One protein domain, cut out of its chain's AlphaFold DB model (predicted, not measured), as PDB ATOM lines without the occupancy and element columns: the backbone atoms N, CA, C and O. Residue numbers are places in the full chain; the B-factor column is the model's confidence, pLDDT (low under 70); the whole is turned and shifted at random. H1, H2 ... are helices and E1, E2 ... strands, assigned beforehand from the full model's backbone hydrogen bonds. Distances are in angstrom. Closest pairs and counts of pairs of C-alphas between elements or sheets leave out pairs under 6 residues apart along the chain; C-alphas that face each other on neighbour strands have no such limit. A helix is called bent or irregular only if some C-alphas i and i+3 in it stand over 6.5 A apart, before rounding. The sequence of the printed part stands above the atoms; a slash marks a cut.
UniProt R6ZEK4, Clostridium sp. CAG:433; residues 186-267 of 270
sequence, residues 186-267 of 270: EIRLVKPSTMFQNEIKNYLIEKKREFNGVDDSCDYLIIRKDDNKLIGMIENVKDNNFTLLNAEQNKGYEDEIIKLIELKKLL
ATOM      1  N   GLU A 186       8.021   9.847 -16.800       91.38
ATOM      2  CA  GLU A 186       8.022  10.872 -15.742       91.38
ATOM      3  C   GLU A 186       6.905  10.636 -14.716       91.38
ATOM      4  O   GLU A 186       6.998  11.037 -13.552       91.38
ATOM      5  N   ILE A 187       5.879   9.884 -15.113       89.12
ATOM      6  CA  ILE A 187       4.765   9.455 -14.267       89.12
ATOM      7  C   ILE A 187       4.853   7.956 -13.936       89.12
ATOM      8  O   ILE A 187       5.498   7.167 -14.634       89.12
ATOM      9  N   ARG A 188       4.212   7.536 -12.845       87.38
ATOM     10  CA  ARG A 188       4.036   6.131 -12.448       87.38
ATOM     11  C   ARG A 188       2.553   5.818 -12.273       87.38
ATOM     12  O   ARG A 188       1.816   6.611 -11.691       87.38
ATOM     13  N   LEU A 189       2.149   4.630 -12.721       87.38
ATOM     14  CA  LEU A 189       0.806   4.104 -12.499       87.38
ATOM     15  C   LEU A 189       0.791   3.223 -11.254       87.38
ATOM     16  O   LEU A 189       1.576   2.278 -11.136       87.38
ATOM     17  N   VAL A 190      -0.106   3.520 -10.320       82.31
ATOM     18  CA  VAL A 190      -0.229   2.791  -9.053       82.31
ATOM     19  C   VAL A 190      -1.637   2.231  -8.952       82.31
ATOM     20  O   VAL A 190      -2.601   2.953  -9.185       82.31
ATOM     21  N   LYS A 191      -1.777   0.940  -8.627       81.56
ATOM     22  CA  LYS A 191      -3.106   0.388  -8.351       81.56
ATOM     23  C   LYS A 191      -3.692   1.078  -7.115       81.56
ATOM     24  O   LYS A 191      -2.948   1.231  -6.141       81.56
ATOM     25  N   PRO A 192      -4.982   1.448  -7.121       72.88
ATOM     26  CA  PRO A 192      -5.634   1.957  -5.926       72.88
ATOM     27  C   PRO A 192      -5.455   0.946  -4.792       72.88
ATOM     28  O   PRO A 192      -5.796  -0.228  -4.928       72.88
ATOM     29  N   SER A 193      -4.844   1.378  -3.694       66.12
ATOM     30  CA  SER A 193      -4.793   0.599  -2.460       66.12
ATOM     31  C   SER A 193      -5.716   1.244  -1.436       66.12
ATOM     32  O   SER A 193      -6.066   2.421  -1.551       66.12
ATOM     33  N   THR A 194      -6.071   0.497  -0.393       58.03
ATOM     34  CA  THR A 194      -6.884   1.009   0.719       58.03
ATOM     35  C   THR A 194      -6.288   2.261   1.377       58.03
ATOM     36  O   THR A 194      -7.032   3.086   1.891       58.03
ATOM     37  N   MET A 195      -4.967   2.473   1.304       54.81
ATOM     38  CA  MET A 195      -4.305   3.672   1.842       54.81
ATOM     39  C   MET A 195      -4.549   4.952   1.024       54.81
ATOM     40  O   MET A 195      -4.579   6.031   1.607       54.81
ATOM     41  N   PHE A 196      -4.762   4.861  -0.294       59.28
ATOM     42  CA  PHE A 196      -4.996   6.031  -1.160       59.28
ATOM     43  C   PHE A 196      -6.470   6.467  -1.212       59.28
ATOM     44  O   PHE A 196      -6.825   7.413  -1.915       59.28
ATOM     45  N   GLN A 197      -7.345   5.805  -0.449       59.91
ATOM     46  CA  GLN A 197      -8.787   6.055  -0.464       59.91
ATOM     47  C   GLN A 197      -9.155   7.498  -0.104       59.91
ATOM     48  O   GLN A 197     -10.092   8.030  -0.686       59.91
ATOM     49  N   ASN A 198      -8.421   8.156   0.801       58.84
ATOM     50  CA  ASN A 198      -8.735   9.527   1.224       58.84
ATOM     51  C   ASN A 198      -8.479  10.569   0.121       58.84
ATOM     52  O   ASN A 198      -9.277  11.485  -0.051       58.84
ATOM     53  N   GLU A 199      -7.403  10.411  -0.651       59.88
ATOM     54  CA  GLU A 199      -7.078  11.302  -1.774       59.88
ATOM     55  C   GLU A 199      -8.079  11.123  -2.923       59.88
ATOM     56  O   GLU A 199      -8.597  12.103  -3.460       59.88
ATOM     57  N   ILE A 200      -8.431   9.869  -3.231       61.28
ATOM     58  CA  ILE A 200      -9.466   9.528  -4.218       61.28
ATOM     59  C   ILE A 200     -10.832  10.082  -3.784       61.28
ATOM     60  O   ILE A 200     -11.548  10.681  -4.586       61.28
ATOM     61  N   LYS A 201     -11.186   9.918  -2.505       59.25
ATOM     62  CA  LYS A 201     -12.446  10.388  -1.921       59.25
ATOM     63  C   LYS A 201     -12.587  11.904  -2.019       59.25
ATOM     64  O   LYS A 201     -13.633  12.375  -2.455       59.25
ATOM     65  N   ASN A 202     -11.549  12.658  -1.657       60.03
ATOM     66  CA  ASN A 202     -11.577  14.121  -1.728       60.03
ATOM     67  C   ASN A 202     -11.781  14.610  -3.166       60.03
ATOM     68  O   ASN A 202     -12.633  15.463  -3.407       60.03
ATOM     69  N   TYR A 203     -11.091  14.001  -4.132       60.59
ATOM     70  CA  TYR A 203     -11.278  14.327  -5.541       60.59
ATOM     71  C   TYR A 203     -12.699  14.034  -6.060       60.59
ATOM     72  O   TYR A 203     -13.301  14.859  -6.750       60.59
ATOM     73  N   LEU A 204     -13.257  12.861  -5.741       58.50
ATOM     74  CA  LEU A 204     -14.603  12.486  -6.191       58.50
ATOM     75  C   LEU A 204     -15.677  13.406  -5.593       58.50
ATOM     76  O   LEU A 204     -16.597  13.811  -6.309       58.50
ATOM     77  N   ILE A 205     -15.510  13.808  -4.328       60.62
ATOM     78  CA  ILE A 205     -16.364  14.796  -3.653       60.62
ATOM     79  C   ILE A 205     -16.313  16.148  -4.382       60.62
ATOM     80  O   ILE A 205     -17.366  16.711  -4.686       60.62
ATOM     81  N   GLU A 206     -15.121  16.646  -4.732       59.34
ATOM     82  CA  GLU A 206     -14.963  17.897  -5.494       59.34
ATOM     83  C   GLU A 206     -15.639  17.842  -6.875       59.34
ATOM     84  O   GLU A 206     -16.177  18.843  -7.354       59.34
ATOM     85  N   LYS A 207     -15.670  16.665  -7.512       57.47
ATOM     86  CA  LYS A 207     -16.321  16.439  -8.813       57.47
ATOM     87  C   LYS A 207     -17.802  16.062  -8.729       57.47
ATOM     88  O   LYS A 207     -18.396  15.776  -9.768       57.47
ATOM     89  N   LYS A 208     -18.413  16.079  -7.535       57.03
ATOM     90  CA  LYS A 208     -19.803  15.644  -7.288       57.03
ATOM     91  C   LYS A 208     -20.096  14.221  -7.793       57.03
ATOM     92  O   LYS A 208     -21.187  13.949  -8.289       57.03
ATOM     93  N   ARG A 209     -19.121  13.317  -7.688       51.31
ATOM     94  CA  ARG A 209     -19.290  11.881  -7.959       51.31
ATOM     95  C   ARG A 209     -19.407  11.134  -6.623       51.31
ATOM     96  O   ARG A 209     -18.702  11.468  -5.673       51.31
ATOM     97  N   GLU A 210     -20.305  10.153  -6.522       43.88
ATOM     98  CA  GLU A 210     -20.507   9.389  -5.280       43.88
ATOM     99  C   GLU A 210     -19.303   8.485  -4.954       43.88
ATOM    100  O   GLU A 210     -18.699   7.885  -5.844       43.88
ATOM    101  N   PHE A 211     -18.958   8.377  -3.665       42.41
ATOM    102  CA  PHE A 211     -17.858   7.548  -3.158       42.41
ATOM    103  C   PHE A 211     -18.392   6.469  -2.207       42.41
ATOM    104  O   PHE A 211     -18.723   6.764  -1.059       42.41
ATOM    105  N   ASN A 212     -18.419   5.211  -2.663       42.22
ATOM    106  CA  ASN A 212     -18.999   4.075  -1.927       42.22
ATOM    107  C   ASN A 212     -17.975   3.205  -1.169       42.22
ATOM    108  O   ASN A 212     -18.252   2.059  -0.832       42.22
ATOM    109  N   GLY A 213     -16.798   3.754  -0.843       42.31
ATOM    110  CA  GLY A 213     -15.906   3.226   0.203       42.31
ATOM    111  C   GLY A 213     -15.170   1.906  -0.069       42.31
ATOM    112  O   GLY A 213     -14.235   1.604   0.670       42.31
ATOM    113  N   VAL A 214     -15.516   1.137  -1.105       36.94
ATOM    114  CA  VAL A 214     -14.876  -0.151  -1.427       36.94
ATOM    115  C   VAL A 214     -14.794  -0.340  -2.948       36.94
ATOM    116  O   VAL A 214     -15.836  -0.413  -3.582       36.94
ATOM    117  N   ASP A 215     -13.556  -0.429  -3.460       48.06
ATOM    118  CA  ASP A 215     -13.104  -0.938  -4.780       48.06
ATOM    119  C   ASP A 215     -13.719  -0.354  -6.086       48.06
ATOM    120  O   ASP A 215     -14.828   0.156  -6.124       48.06
ATOM    121  N   ASP A 216     -12.968  -0.426  -7.191       51.44
ATOM    122  CA  ASP A 216     -13.437  -0.362  -8.599       51.44
ATOM    123  C   ASP A 216     -13.714   0.974  -9.331       51.44
ATOM    124  O   ASP A 216     -14.018   0.940 -10.522       51.44
ATOM    125  N   SER A 217     -13.557   2.167  -8.742       62.88
ATOM    126  CA  SER A 217     -13.839   3.409  -9.516       62.88
ATOM    127  C   SER A 217     -12.796   3.770 -10.592       62.88
ATOM    128  O   SER A 217     -13.086   4.569 -11.483       62.88
ATOM    129  N   CYS A 218     -11.574   3.232 -10.498       69.88
ATOM    130  CA  CYS A 218     -10.507   3.478 -11.464       69.88
ATOM    131  C   CYS A 218      -9.465   2.345 -11.471       69.88
ATOM    132  O   CYS A 218      -9.179   1.741 -10.439       69.88
ATOM    133  N   ASP A 219      -8.873   2.065 -12.631       80.81
ATOM    134  CA  ASP A 219      -7.839   1.037 -12.802       80.81
ATOM    135  C   ASP A 219      -6.490   1.435 -12.173       80.81
ATOM    136  O   ASP A 219      -5.781   0.594 -11.603       80.81
ATOM    137  N   TYR A 220      -6.113   2.715 -12.289       86.31
ATOM    138  CA  TYR A 220      -4.824   3.229 -11.817       86.31
ATOM    139  C   TYR A 220      -4.894   4.686 -11.357       86.31
ATOM    140  O   TYR A 220      -5.591   5.515 -11.934       86.31
ATOM    141  N   LEU A 221      -4.064   5.024 -10.376       85.81
ATOM    142  CA  LEU A 221      -3.688   6.392 -10.035       85.81
ATOM    143  C   LEU A 221      -2.437   6.802 -10.806       85.81
ATOM    144  O   LEU A 221      -1.528   5.991 -10.995       85.81
ATOM    145  N   ILE A 222      -2.377   8.071 -11.200       88.50
ATOM    146  CA  ILE A 222      -1.267   8.658 -11.946       88.50
ATOM    147  C   ILE A 222      -0.477   9.548 -10.993       88.50
ATOM    148  O   ILE A 222      -0.968  10.584 -10.543       88.50
ATOM    149  N   ILE A 223       0.749   9.139 -10.680       83.19
ATOM    150  CA  ILE A 223       1.628   9.866  -9.765       83.19
ATOM    151  C   ILE A 223       2.829  10.406 -10.536       83.19
ATOM    152  O   ILE A 223       3.507   9.640 -11.219       83.19
ATOM    153  N   ARG A 224       3.141  11.690 -10.386       87.69
ATOM    154  CA  ARG A 224       4.371  12.276 -10.924       87.69
ATOM    155  C   ARG A 224       5.577  11.841 -10.090       87.69
ATOM    156  O   ARG A 224       5.492  11.783  -8.864       87.69
ATOM    157  N   LYS A 225       6.685  11.448 -10.722       85.56
ATOM    158  CA  LYS A 225       7.819  10.834 -10.004       85.56
ATOM    159  C   LYS A 225       8.735  11.823  -9.297       85.56
ATOM    160  O   LYS A 225       9.330  11.436  -8.295       85.56
ATOM    161  N   ASP A 226       8.874  13.034  -9.820       87.69
ATOM    162  CA  ASP A 226       9.784  14.056  -9.291       87.69
ATOM    163  C   ASP A 226       9.427  14.469  -7.852       87.69
ATOM    164  O   ASP A 226      10.311  14.591  -7.007       87.69
ATOM    165  N   ASP A 227       8.135  14.602  -7.553       82.44
ATOM    166  CA  ASP A 227       7.622  15.083  -6.272       82.44
ATOM    167  C   ASP A 227       6.563  14.170  -5.634       82.44
ATOM    168  O   ASP A 227       6.018  14.491  -4.580       82.44
ATOM    169  N   ASN A 228       6.311  12.999  -6.230       77.25
ATOM    170  CA  ASN A 228       5.328  12.010  -5.780       77.25
ATOM    171  C   ASN A 228       3.879  12.527  -5.704       77.25
ATOM    172  O   ASN A 228       3.067  11.913  -5.007       77.25
ATOM    173  N   LYS A 229       3.514  13.600  -6.416       78.94
ATOM    174  CA  LYS A 229       2.135  14.108  -6.392       78.94
ATOM    175  C   LYS A 229       1.183  13.284  -7.247       78.94
ATOM    176  O   LYS A 229       1.507  12.882  -8.363       78.94
ATOM    177  N   LEU A 230      -0.030  13.091  -6.734       81.06
ATOM    178  CA  LEU A 230      -1.162  12.586  -7.504       81.06
ATOM    179  C   LEU A 230      -1.615  13.655  -8.503       81.06
ATOM    180  O   LEU A 230      -2.007  14.753  -8.111       81.06
ATOM    181  N   ILE A 231      -1.559  13.323  -9.790       84.44
ATOM    182  CA  ILE A 231      -1.896  14.246 -10.883       84.44
ATOM    183  C   ILE A 231      -3.102  13.788 -11.699       84.44
ATOM    184  O   ILE A 231      -3.607  14.548 -12.517       84.44
ATOM    185  N   GLY A 232      -3.587  12.563 -11.497       85.88
ATOM    186  CA  GLY A 232      -4.722  12.038 -12.244       85.88
ATOM    187  C   GLY A 232      -5.068  10.598 -11.896       85.88
ATOM    188  O   GLY A 232      -4.470   9.983 -11.014       85.88
ATOM    189  N   MET A 233      -6.028  10.052 -12.628       87.38
ATOM    190  CA  MET A 233      -6.448   8.657 -12.541       87.38
ATOM    191  C   MET A 233      -6.859   8.124 -13.909       87.38
ATOM    192  O   MET A 233      -7.435   8.853 -14.709       87.38
ATOM    193  N   ILE A 234      -6.581   6.849 -14.155       87.06
ATOM    194  CA  ILE A 234      -7.088   6.082 -15.292       87.06
ATOM    195  C   ILE A 234      -8.331   5.358 -14.799       87.06
ATOM    196  O   ILE A 234      -8.223   4.443 -13.989       87.06
ATOM    197  N   GLU A 235      -9.497   5.782 -15.270       84.31
ATOM    198  CA  GLU A 235     -10.794   5.210 -14.900       84.31
ATOM    199  C   GLU A 235     -10.936   3.800 -15.478       84.31
ATOM    200  O   GLU A 235     -11.282   2.869 -14.758       84.31
ATOM    201  N   ASN A 236     -10.588   3.631 -16.757       82.25
ATOM    202  CA  ASN A 236     -10.608   2.340 -17.433       82.25
ATOM    203  C   ASN A 236      -9.518   2.287 -18.514       82.25
ATOM    204  O   ASN A 236      -9.505   3.079 -19.460       82.25
ATOM    205  N   VAL A 237      -8.605   1.326 -18.378       84.44
ATOM    206  CA  VAL A 237      -7.478   1.102 -19.290       84.44
ATOM    207  C   VAL A 237      -7.951   0.657 -20.666       84.44
ATOM    208  O   VAL A 237      -7.349   1.047 -21.660       84.44
ATOM    209  N   LYS A 238      -9.012  -0.150 -20.757       82.81
ATOM    210  CA  LYS A 238      -9.543  -0.637 -22.039       82.81
ATOM    211  C   LYS A 238     -10.133   0.500 -22.870       82.81
ATOM    212  O   LYS A 238      -9.906   0.538 -24.078       82.81
ATOM    213  N   ASP A 239     -10.780   1.457 -22.211       84.00
ATOM    214  CA  ASP A 239     -11.507   2.548 -22.868       84.00
ATOM    215  C   ASP A 239     -10.661   3.815 -23.084       84.00
ATOM    216  O   ASP A 239     -11.179   4.821 -23.562       84.00
ATOM    217  N   ASN A 240      -9.365   3.797 -22.743       84.25
ATOM    218  CA  ASN A 240      -8.503   4.993 -22.741       84.25
ATOM    219  C   ASN A 240      -9.056   6.152 -21.900       84.25
ATOM    220  O   ASN A 240      -8.755   7.316 -22.159       84.25
ATOM    221  N   ASN A 241      -9.853   5.841 -20.881       86.44
ATOM    222  CA  ASN A 241     -10.528   6.851 -20.090       86.44
ATOM    223  C   ASN A 241      -9.670   7.237 -18.878       86.44
ATOM    224  O   ASN A 241      -9.375   6.397 -18.022       86.44
ATOM    225  N   PHE A 242      -9.268   8.505 -18.802       88.69
ATOM    226  CA  PHE A 242      -8.498   9.058 -17.693       88.69
ATOM    227  C   PHE A 242      -8.930  10.490 -17.382       88.69
ATOM    228  O   PHE A 242      -9.410  11.215 -18.252       88.69
ATOM    229  N   THR A 243      -8.693  10.916 -16.144       86.44
ATOM    230  CA  THR A 243      -8.906  12.297 -15.720       86.44
ATOM    231  C   THR A 243      -7.661  12.860 -15.044       86.44
ATOM    232  O   THR A 243      -7.073  12.216 -14.174       86.44
ATOM    233  N   LEU A 244      -7.284  14.088 -15.412       83.00
ATOM    234  CA  LEU A 244      -6.249  14.869 -14.734       83.00
ATOM    235  C   LEU A 244      -6.838  15.695 -13.582       83.00
ATOM    236  O   LEU A 244      -7.852  16.381 -13.731       83.00
ATOM    237  N   LEU A 245      -6.159  15.666 -12.439       78.94
ATOM    238  CA  LEU A 245      -6.380  16.586 -11.327       78.94
ATOM    239  C   LEU A 245      -5.751  17.933 -11.671       78.94
ATOM    240  O   LEU A 245      -4.671  17.951 -12.252       78.94
ATOM    241  N   ASN A 246      -6.380  19.053 -11.297       75.44
ATOM    242  CA  ASN A 246      -5.844  20.402 -11.547       75.44
ATOM    243  C   ASN A 246      -5.316  20.567 -12.987       75.44
ATOM    244  O   ASN A 246      -4.152  20.904 -13.188       75.44
ATOM    245  N   ALA A 247      -6.158  20.263 -13.983       75.19
ATOM    246  CA  ALA A 247      -5.752  20.064 -15.379       75.19
ATOM    247  C   ALA A 247      -4.868  21.185 -15.961       75.19
ATOM    248  O   ALA A 247      -3.952  20.895 -16.719       75.19
ATOM    249  N   GLU A 248      -5.074  22.446 -15.569       78.44
ATOM    250  CA  GLU A 248      -4.218  23.562 -16.003       78.44
ATOM    251  C   GLU A 248      -2.756  23.424 -15.542       78.44
ATOM    252  O   GLU A 248      -1.844  23.767 -16.287       78.44
ATOM    253  N   GLN A 249      -2.523  22.894 -14.337       77.38
ATOM    254  CA  GLN A 249      -1.191  22.716 -13.745       77.38
ATOM    255  C   GLN A 249      -0.492  21.432 -14.207       77.38
ATOM    256  O   GLN A 249       0.730  21.333 -14.113       77.38
ATOM    257  N   ASN A 250      -1.262  20.451 -14.680       79.62
ATOM    258  CA  ASN A 250      -0.770  19.144 -15.121       79.62
ATOM    259  C   ASN A 250      -0.924  18.938 -16.637       79.62
ATOM    260  O   ASN A 250      -0.869  17.808 -17.122       79.62
ATOM    261  N   LYS A 251      -1.107  20.028 -17.386       79.81
ATOM    262  CA  LYS A 251      -1.096  20.025 -18.847       79.81
ATOM    263  C   LYS A 251       0.286  19.597 -19.353       79.81
ATOM    264  O   LYS A 251       1.298  20.090 -18.861       79.81
ATOM    265  N   GLY A 252       0.328  18.709 -20.340       86.81
ATOM    266  CA  GLY A 252       1.547  18.159 -20.942       86.81
ATOM    267  C   GLY A 252       1.806  16.681 -20.629       86.81
ATOM    268  O   GLY A 252       2.639  16.073 -21.294       86.81
ATOM    269  N   TYR A 253       1.088  16.080 -19.672       89.75
ATOM    270  CA  TYR A 253       1.211  14.649 -19.358       89.75
ATOM    271  C   TYR A 253       0.281  13.758 -20.191       89.75
ATOM    272  O   TYR A 253       0.403  12.538 -20.132       89.75
ATOM    273  N   GLU A 254      -0.649  14.322 -20.961       91.81
ATOM    274  CA  GLU A 254      -1.693  13.579 -21.678       91.81
ATOM    275  C   GLU A 254      -1.105  12.516 -22.614       91.81
ATOM    276  O   GLU A 254      -1.500  11.350 -22.547       91.81
ATOM    277  N   ASP A 255      -0.115  12.886 -23.430       90.44
ATOM    278  CA  ASP A 255       0.530  11.970 -24.376       90.44
ATOM    279  C   ASP A 255       1.265  10.829 -23.658       90.44
ATOM    280  O   ASP A 255       1.224   9.668 -24.085       90.44
ATOM    281  N   GLU A 256       1.921  11.133 -22.536       91.25
ATOM    282  CA  GLU A 256       2.612  10.132 -21.726       91.25
ATOM    283  C   GLU A 256       1.621   9.183 -21.040       91.25
ATOM    284  O   GLU A 256       1.828   7.967 -21.038       91.25
ATOM    285  N   ILE A 257       0.504   9.712 -20.534       91.38
ATOM    286  CA  ILE A 257      -0.584   8.928 -19.945       91.38
ATOM    287  C   ILE A 257      -1.172   7.980 -20.987       91.38
ATOM    288  O   ILE A 257      -1.251   6.780 -20.727       91.38
ATOM    289  N   ILE A 258      -1.518   8.478 -22.177       91.62
ATOM    290  CA  ILE A 258      -2.053   7.658 -23.274       91.62
ATOM    291  C   ILE A 258      -1.065   6.548 -23.637       91.62
ATOM    292  O   ILE A 258      -1.447   5.380 -23.733       91.62
ATOM    293  N   LYS A 259       0.227   6.869 -23.760       90.31
ATOM    294  CA  LYS A 259       1.274   5.878 -24.036       90.31
ATOM    295  C   LYS A 259       1.343   4.799 -22.956       90.31
ATOM    296  O   LYS A 259       1.493   3.620 -23.284       90.31
ATOM    297  N   LEU A 260       1.246   5.166 -21.678       89.25
ATOM    298  CA  LEU A 260       1.227   4.193 -20.588       89.25
ATOM    299  C   LEU A 260      -0.061   3.363 -20.558       89.25
ATOM    300  O   LEU A 260       0.021   2.169 -20.267       89.25
ATOM    301  N   ILE A 261      -1.219   3.941 -20.890       90.19
ATOM    302  CA  ILE A 261      -2.477   3.196 -21.016       90.19
ATOM    303  C   ILE A 261      -2.351   2.144 -22.121       90.19
ATOM    304  O   ILE A 261      -2.608   0.969 -21.867       90.19
ATOM    305  N   GLU A 262      -1.874   2.521 -23.310       88.75
ATOM    306  CA  GLU A 262      -1.663   1.583 -24.421       88.75
ATOM    307  C   GLU A 262      -0.672   0.467 -24.051       88.75
ATOM    308  O   GLU A 262      -0.867  -0.696 -24.398       88.75
ATOM    309  N   LEU A 263       0.359   0.773 -23.256       87.38
ATOM    310  CA  LEU A 263       1.253  -0.250 -22.710       87.38
ATOM    311  C   LEU A 263       0.563  -1.170 -21.704       87.38
ATOM    312  O   LEU A 263       0.817  -2.374 -21.710       87.38
ATOM    313  N   LYS A 264      -0.295  -0.626 -20.835       86.81
ATOM    314  CA  LYS A 264      -1.072  -1.430 -19.890       86.81
ATOM    315  C   LYS A 264      -2.065  -2.320 -20.607       86.81
ATOM    316  O   LYS A 264      -2.167  -3.474 -20.207       86.81
ATOM    317  N   LYS A 265      -2.713  -1.857 -21.681       87.06
ATOM    318  CA  LYS A 265      -3.614  -2.675 -22.507       87.06
ATOM    319  C   LYS A 265      -2.961  -3.965 -22.989       87.06
ATOM    320  O   LYS A 265      -3.627  -4.987 -22.986       87.06
ATOM    321  N   LEU A 266      -1.655  -3.971 -23.274       81.69
ATOM    322  CA  LEU A 266      -0.922  -5.198 -23.631       81.69
ATOM    323  C   LEU A 266      -0.959  -6.284 -22.536       81.69
ATOM    324  O   LEU A 266      -0.695  -7.451 -22.816       81.69
ATOM    325  N   LEU A 267      -1.240  -5.912 -21.282       78.69
ATOM    326  CA  LEU A 267      -1.379  -6.829 -20.145       78.69
ATOM    327  C   LEU A 267      -2.825  -7.283 -19.913       78.69
ATOM    328  O   LEU A 267      -3.043  -8.282 -19.222       78.69
TER     329      LEU A 267
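This is residues 186 to 267 of the 270 residues of a protein of Clostridium sp. CAG:433 (UniProt R6ZEK4). A strongly twisted sheet of four strands has the helix H2 packed slantwise over one face, while the irregular helix H1 is set off from H2 and only grazes the sheet with its residues 196 to 203. A long loop, residues 207 to 219, leads from H1 back to the sheet. The printed part has 82 residues, with two named helices and four named strands in the order E1, H1, E2, E3, E4, H2. The sheet has the order E1, E2, E3, E4, all antiparallel, and the class is mixed, helices and strands. The whole is compact, with a radius of gyration of the C-alphas of 12.2 A and spans of 30 by 29 by 21 A.

E1 is residues 187 to 190, 9.8 A from first to last C-alpha, and begins at C-alpha 187 at (4.765, 9.455, -14.267). H1 is residues 194 to 206, 19.7 A long; it is irregular, with C-alphas 195 and 198 7.4 A apart. E2, residues 220 to 224, measures 12.9 A, and E3, residues 230 to 236, measures 17.1 A, from C-alpha 230 at (-1.162, 12.586, -7.504). E4 is residues 241 to 244, 10.5 A long. H2 is residues 254 to 265, 16.4 A long, and ends at C-alpha 265 at (-3.614, -2.675, -22.507).

E1, an edge strand, is antiparallel to E2 at 147 degrees between directions, with N 188 and O 223 2.8 A apart, within hydrogen-bond range. E2, E3 and E4 form a meander, each strand the antiparallel neighbour of the one before. E2 and E3 are a hairpin, with N 222 and O 232 at 2.8 A. E3 and E4 are a hairpin, with N 235 and O 241 at 2.8 A. H1 and E3 are near each other, with 6 pairs of C-alphas within 10 A. H2 is on one face of the sheet, giving two layers, a sheet and a helix over it. Its height over the sheet is 8.5 A. It lies over E2 and only just over E3, on which 3 of its C-alphas fall. It runs slantwise to the strands, at 41 degrees to E2 on the local plane. The closest C-alphas of E1 and H2 are those of Ile 187 and Glu 256, 7.8 A apart. H1 and H2 are apart. Every O i to N i+4 pair in H2 is within hydrogen-bond range; in H1 it is 7 of 9.

The C-alphas farthest apart, those of Glu 206 and Leu 266, are 32.5 A from each other. The printed part has no cut. The link from H1 to E2, 13 residues, is long. The mean pLDDT of the printed part is 75.5, and residues 193 to 218 are under 70.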